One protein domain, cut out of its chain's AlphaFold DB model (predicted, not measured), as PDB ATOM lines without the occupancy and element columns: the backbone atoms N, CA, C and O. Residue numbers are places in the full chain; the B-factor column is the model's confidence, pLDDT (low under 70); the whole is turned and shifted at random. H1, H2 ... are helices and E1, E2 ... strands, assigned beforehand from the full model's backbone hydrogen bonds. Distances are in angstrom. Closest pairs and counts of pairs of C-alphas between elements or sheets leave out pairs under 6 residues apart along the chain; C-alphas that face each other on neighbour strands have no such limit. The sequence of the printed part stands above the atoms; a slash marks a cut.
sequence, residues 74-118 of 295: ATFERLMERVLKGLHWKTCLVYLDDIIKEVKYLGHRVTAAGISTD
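Overview. This is residues 74 to 118 of the 295 residues of the protein "Retrovirus-related Pol polyprotein from transposon 17.6" of Eumeta variegata (UniProt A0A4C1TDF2). Three parts stand in a flat row: the helix H1 at one end, the small hairpin of E1 and E2 in the middle, and a three-strand sheet of E3, E4 and E5 at the other end. H1 lies beside the hairpin on the E1 side, while the chain turns sharply between E2 and E3 to enter the far sheet, which the helix does not reach. The printed part has 45 residues with one named helix and five named strands, in the order H1, E1, E2, E3, E4, E5; the class is mixed, helices and strands. Both sheets are antiparallel, in the orders E1 - E2 and E3 - E4 - E5. The whole is only just loose, close to compact, with a radius of gyration of the C-alphas of 11.5 A and spans of 33 by 18 by 8 A.

Along the chain. Find C-alpha 74 at (-2.610, 57.259, 33.232); from there H1, residues 74 to 83, runs 14.2 A to C-alpha 83. Go on to E1, residues 93 to 95, 6.3 A long, beginning at C-alpha 93 at (-3.779, 43.543, 35.107), and then to E2, residues 98 to 100, 6.0 A. Next come E3, residues 102 to 105, 9.6 A, and E4, residues 108 to 111, 9.4 A. E5, residues 114 to 117, runs 10.1 A and ends at C-alpha 117 at (-15.940, 28.771, 34.690).

Arrangement. In H1 every O i to N i+4 pair is within hydrogen-bond range. Look from H1 to E1: their closest C-alphas, those of Glu 77 and Tyr 95, are 6.3 A apart. H1 and E2 are near each other, with 5 pairs of C-alphas within 10 A. E1 and E2 form an antiparallel hairpin at 155 degrees, with N 93 and O 100 within hydrogen-bond range at 2.8 A. E2 runs on into E3 across a break of 1 residue, at 79 degrees, and the two meet only through their link. E3, E4 and E5 form a meander, each strand the antiparallel neighbour of the one before. In the hairpin of E3 and E4, at 153 degrees, look for N 105 and O 108 at 2.8 A. In the hairpin of E4 and E5, also at 153 degrees, N 109 and O 116 are 2.7 A apart. E3 and E5 are the edge strands; H1 is not on this sheet, with 0 pairs of C-alphas within 10 A.

Size, cuts and confidence. The two C-alphas farthest apart, those of Thr 75 and Thr 117, are 33.9 A from each other. The printed part has no cut. The link from H1 to E1, 9 residues, is short; the other links are tight. The mean pLDDT of the printed part is 74.6, and it falls under 70 at residues 88 to 91, residue 107 and residues 112 to 114 of the model.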
ATOM      1  N   ALA A  74      -3.541  57.725  34.264       71.19
ATOM      2  CA  ALA A  74      -2.610  57.259  33.232       71.19
ATOM      3  C   ALA A  74      -1.130  57.301  33.663       71.19
ATOM      4  O   ALA A  74      -0.321  56.477  33.239       71.19
ATOM      5  N   THR A  75      -0.735  58.274  34.487       74.81
ATOM      6  CA  THR A  75       0.645  58.358  34.993       74.81
ATOM      7  C   THR A  75       0.870  57.380  36.136       74.81
ATOM      8  O   THR A  75       1.947  56.790  36.222       74.81
ATOM      9  N   PHE A  76      -0.143  57.184  36.978       76.50
ATOM     10  CA  PHE A  76      -0.115  56.189  38.041       76.50
ATOM     11  C   PHE A  76      -0.100  54.762  37.481       76.50
ATOM     12  O   PHE A  76       0.757  53.974  37.862       76.50
ATOM     13  N   GLU A  77      -0.942  54.465  36.497       79.88
ATOM     14  CA  GLU A  77      -0.976  53.191  35.781       79.88
ATOM     15  C   GLU A  77       0.397  52.872  35.178       79.88
ATOM     16  O   GLU A  77       0.987  51.851  35.516       79.88
ATOM     17  N   ARG A  78       1.003  53.804  34.423       79.06
ATOM     18  CA  ARG A  78       2.365  53.638  33.867       79.06
ATOM     19  C   ARG A  78       3.443  53.437  34.931       79.06
ATOM     20  O   ARG A  78       4.449  52.767  34.682       79.06
ATOM     21  N   LEU A  79       3.295  54.063  36.099       80.88
ATOM     22  CA  LEU A  79       4.192  53.831  37.228       80.88
ATOM     23  C   LEU A  79       4.009  52.405  37.759       80.88
ATOM     24  O   LEU A  79       4.994  51.691  37.939       80.88
ATOM     25  N   MET A  80       2.767  51.978  37.956       76.31
ATOM     26  CA  MET A  80       2.424  50.664  38.487       76.31
ATOM     27  C   MET A  80       2.777  49.530  37.518       76.31
ATOM     28  O   MET A  80       3.285  48.505  37.963       76.31
ATOM     29  N   GLU A  81       2.653  49.730  36.206       76.69
ATOM     30  CA  GLU A  81       3.166  48.818  35.175       76.69
ATOM     31  C   GLU A  81       4.687  48.623  35.276       76.69
ATOM     32  O   GLU A  81       5.193  47.518  35.069       76.69
ATOM     33  N   ARG A  82       5.438  49.684  35.610       80.06
ATOM     34  CA  ARG A  82       6.896  49.606  35.815       80.06
ATOM     35  C   ARG A  82       7.262  48.938  37.136       80.06
ATOM     36  O   ARG A  82       8.217  48.168  37.163       80.06
ATOM     37  N   VAL A  83       6.530  49.228  38.212       79.44
ATOM     38  CA  VAL A  83       6.737  48.611  39.534       79.44
ATOM     39  C   VAL A  83       6.421  47.117  39.481       79.44
ATOM     40  O   VAL A  83       7.188  46.301  39.983       79.44
ATOM     41  N   LEU A  84       5.331  46.750  38.811       76.25
ATOM     42  CA  LEU A  84       4.880  45.371  38.626       76.25
ATOM     43  C   LEU A  84       5.410  44.759  37.324       76.25
ATOM     44  O   LEU A  84       4.844  43.794  36.800       76.25
ATOM     45  N   LYS A  85       6.509  45.298  36.784       75.38
ATOM     46  CA  LYS A  85       7.116  44.809  35.546       75.38
ATOM     47  C   LYS A  85       7.509  43.342  35.716       75.38
ATOM     48  O   LYS A  85       8.322  42.995  36.565       75.38
ATOM     49  N   GLY A  86       6.924  42.477  34.892       73.50
ATOM     50  CA  GLY A  86       7.114  41.024  34.954       73.50
ATOM     51  C   GLY A  86       5.994  40.263  35.669       73.50
ATOM     52  O   GLY A  86       5.844  39.073  35.402       73.50
ATOM     53  N   LEU A  87       5.183  40.933  36.493       72.88
ATOM     54  CA  LEU A  87       3.919  40.411  37.037       72.88
ATOM     55  C   LEU A  87       2.713  40.876  36.212       72.88
ATOM     56  O   LEU A  87       1.721  40.150  36.093       72.88
ATOM     57  N   HIS A  88       2.828  42.059  35.607       69.62
ATOM     58  CA  HIS A  88       1.858  42.612  34.672       69.62
ATOM     59  C   HIS A  88       1.656  41.673  33.469       69.62
ATOM     60  O   HIS A  88       2.631  41.135  32.936       69.62
ATOM     61  N   TRP A  89       0.396  41.423  33.103       67.56
ATOM     62  CA  TRP A  89      -0.065  40.421  32.117       67.56
ATOM     63  C   TRP A  89       0.201  38.949  32.460       67.56
ATOM     64  O   TRP A  89      -0.390  38.073  31.837       67.56
ATOM     65  N   LYS A  90       1.041  38.655  33.460       66.62
ATOM     66  CA  LYS A  90       1.313  37.281  33.911       66.62
ATOM     67  C   LYS A  90       0.510  36.845  35.117       66.62
ATOM     68  O   LYS A  90       0.369  35.655  35.313       66.62
ATOM     69  N   THR A  91       0.106  37.772  35.978       67.69
ATOM     70  CA  THR A  91      -0.603  37.480  37.242       67.69
ATOM     71  C   THR A  91      -1.602  38.566  37.615       67.69
ATOM     72  O   THR A  91      -2.572  38.291  38.313       67.69
ATOM     73  N   CYS A  92      -1.385  39.795  37.144       70.06
ATOM     74  CA  CYS A  92      -2.259  40.920  37.422       70.06
ATOM     75  C   CYS A  92      -2.335  41.880  36.230       70.06
ATOM     76  O   CYS A  92      -1.331  42.158  35.566       70.06
ATOM     77  N   LEU A  93      -3.524  42.417  35.992       79.12
ATOM     78  CA  LEU A  93      -3.779  43.543  35.107       79.12
ATOM     79  C   LEU A  93      -3.815  44.813  35.961       79.12
ATOM     80  O   LEU A  93      -4.500  44.860  36.974       79.12
ATOM     81  N   VAL A  94      -3.053  45.827  35.572       77.00
ATOM     82  CA  VAL A  94      -3.119  47.153  36.199       77.00
ATOM     83  C   VAL A  94      -4.068  47.980  35.345       77.00
ATOM     84  O   VAL A  94      -3.893  48.007  34.130       77.00
ATOM     85  N   TYR A  95      -5.073  48.599  35.953       78.25
ATOM     86  CA  TYR A  95      -6.037  49.451  35.263       78.25
ATOM     87  C   TYR A  95      -6.344  50.668  36.133       78.25
ATOM     88  O   TYR A  95      -6.939  50.517  37.197       78.25
ATOM     89  N   LEU A  96      -5.942  51.864  35.688       76.56
ATOM     90  CA  LEU A  96      -6.066  53.105  36.456       76.56
ATOM     91  C   LEU A  96      -5.484  52.953  37.880       76.56
ATOM     92  O   LEU A  96      -4.270  52.815  38.037       76.56
ATOM     93  N   ASP A  97      -6.331  53.004  38.904       74.69
ATOM     94  CA  ASP A  97      -6.010  52.858  40.323       74.69
ATOM     95  C   ASP A  97      -6.159  51.422  40.864       74.69
ATOM     96  O   ASP A  97      -5.743  51.156  41.995       74.69
ATOM     97  N   ASP A  98      -6.642  50.481  40.047       75.75
ATOM     98  CA  ASP A  98      -6.893  49.095  40.435       75.75
ATOM     99  C   ASP A  98      -5.814  48.118  39.933       75.75
ATOM    100  O   ASP A  98      -5.342  48.162  38.793       75.75
ATOM    101  N   ILE A  99      -5.464  47.153  40.790       76.56
ATOM    102  CA  ILE A  99      -4.688  45.964  40.410       76.56
ATOM    103  C   ILE A  99      -5.640  44.771  40.398       76.56
ATOM    104  O   ILE A  99      -5.995  44.205  41.435       76.56
ATOM    105  N   ILE A 100      -6.020  44.365  39.200       78.50
ATOM    106  CA  ILE A 100      -6.975  43.303  38.935       78.50
ATOM    107  C   ILE A 100      -6.222  41.972  38.842       78.50
ATOM    108  O   ILE A 100      -5.425  41.751  37.933       78.50
ATOM    109  N   LYS A 101      -6.472  41.060  39.785       75.81
ATOM    110  CA  LYS A 101      -5.903  39.696  39.766       75.81
ATOM    111  C   LYS A 101      -6.805  38.685  39.057       75.81
ATOM    112  O   LYS A 101      -6.320  37.724  38.468       75.81
ATOM    113  N   GLU A 102      -8.111  38.913  39.108       77.69
ATOM    114  CA  GLU A 102      -9.125  38.086  38.466       77.69
ATOM    115  C   GLU A 102     -10.285  38.957  37.981       77.69
ATOM    116  O   GLU A 102     -10.641  39.942  38.629       77.69
ATOM    117  N   VAL A 103     -10.876  38.588  36.844       77.69
ATOM    118  CA  VAL A 103     -12.070  39.248  36.297       77.69
ATOM    119  C   VAL A 103     -13.163  38.219  36.098       77.69
ATOM    120  O   VAL A 103     -12.943  37.180  35.479       77.69
ATOM    121  N   LYS A 104     -14.371  38.528  36.569       76.38
ATOM    122  CA  LYS A 104     -15.574  37.792  36.180       76.38
ATOM    123  C   LYS A 104     -16.141  38.405  34.903       76.38
ATOM    124  O   LYS A 104     -16.564  39.558  34.906       76.38
ATOM    125  N   TYR A 105     -16.172  37.638  33.817       73.94
ATOM    126  CA  TYR A 105     -16.710  38.070  32.529       73.94
ATOM    127  C   TYR A 105     -17.572  36.971  31.902       73.94
ATOM    128  O   TYR A 105     -17.125  35.837  31.752       73.94
ATOM    129  N   LEU A 106     -18.832  37.288  31.576       71.56
ATOM    130  CA  LEU A 106     -19.831  36.343  31.033       71.56
ATOM    131  C   LEU A 106     -19.991  35.042  31.856       71.56
ATOM    132  O   LEU A 106     -20.379  33.985  31.354       71.56
ATOM    133  N   GLY A 107     -19.723  35.126  33.162       69.38
ATOM    134  CA  GLY A 107     -19.740  33.990  34.084       69.38
ATOM    135  C   GLY A 107     -18.598  32.994  33.860       69.38
ATOM    136  O   GLY A 107     -18.753  31.806  34.144       69.38
ATOM    137  N   HIS A 108     -17.479  33.485  33.340       73.81
ATOM    138  CA  HIS A 108     -16.168  32.864  33.420       73.81
ATOM    139  C   HIS A 108     -15.267  33.742  34.288       73.81
ATOM    140  O   HIS A 108     -15.357  34.971  34.267       73.81
ATOM    141  N   ARG A 109     -14.405  33.106  35.068       74.19
ATOM    142  CA  ARG A 109     -13.333  33.732  35.824       74.19
ATOM    143  C   ARG A 109     -12.076  33.707  34.964       74.19
ATOM    144  O   ARG A 109     -11.477  32.657  34.728       74.19
ATOM    145  N   VAL A 110     -11.707  34.880  34.473       75.25
ATOM    146  CA  VAL A 110     -10.486  35.102  33.705       75.25
ATOM    147  C   VAL A 110      -9.373  35.400  34.695       75.25
ATOM    148  O   VAL A 110      -9.414  36.393  35.424       75.25
ATOM    149  N   THR A 111      -8.392  34.511  34.726       76.12
ATOM    150  CA  THR A 111      -7.173  34.671  35.513       76.12
ATOM    151  C   THR A 111      -5.973  34.589  34.584       76.12
ATOM    152  O   THR A 111      -6.069  34.150  33.439       76.12
ATOM    153  N   ALA A 112      -4.813  34.962  35.101       66.31
ATOM    154  CA  ALA A 112      -3.543  34.749  34.428       66.31
ATOM    155  C   ALA A 112      -3.248  33.287  34.040       66.31
ATOM    156  O   ALA A 112      -2.552  33.046  33.060       66.31
ATOM    157  N   ALA A 113      -3.756  32.321  34.812       65.56
ATOM    158  CA  ALA A 113      -3.558  30.896  34.549       65.56
ATOM    159  C   ALA A 113      -4.476  30.367  33.432       65.56
ATOM    160  O   ALA A 113      -4.263  29.264  32.939       65.56
ATOM    161  N   GLY A 114      -5.489  31.143  33.036       69.06
ATOM    162  CA  GLY A 114      -6.452  30.768  32.011       69.06
ATOM    163  C   GLY A 114      -7.873  31.230  32.324       69.06
ATOM    164  O   GLY A 114      -8.153  31.913  33.317       69.06
ATOM    165  N   ILE A 115      -8.784  30.833  31.438       74.38
ATOM    166  CA  ILE A 115     -10.220  31.072  31.564       74.38
ATOM    167  C   ILE A 115     -10.828  29.859  32.264       74.38
ATOM    168  O   ILE A 115     -10.758  28.744  31.759       74.38
ATOM    169  N   SER A 116     -11.433  30.082  33.423       72.12
ATOM    170  CA  SER A 116     -12.152  29.057  34.185       72.12
ATOM    171  C   SER A 116     -13.626  29.431  34.288       72.12
ATOM    172  O   SER A 116     -13.988  30.599  34.162       72.12
ATOM    173  N   THR A 117     -14.518  28.465  34.476       76.75
ATOM    174  CA  THR A 117     -15.940  28.771  34.690       76.75
ATOM    175  C   THR A 117     -16.137  29.348  36.089       76.75
ATOM    176  O   THR A 117     -15.475  28.929  37.037       76.75
ATOM    177  N   ASP A 118     -17.038  30.323  36.229       79.56
ATOM    178  CA  ASP A 118     -17.369  30.875  37.538       79.56
ATOM    179  C   ASP A 118     -17.876  29.778  38.489       79.56
ATOM    180  O   ASP A 118     -18.711  28.940  38.130       79.56
TER     181      ASP A 118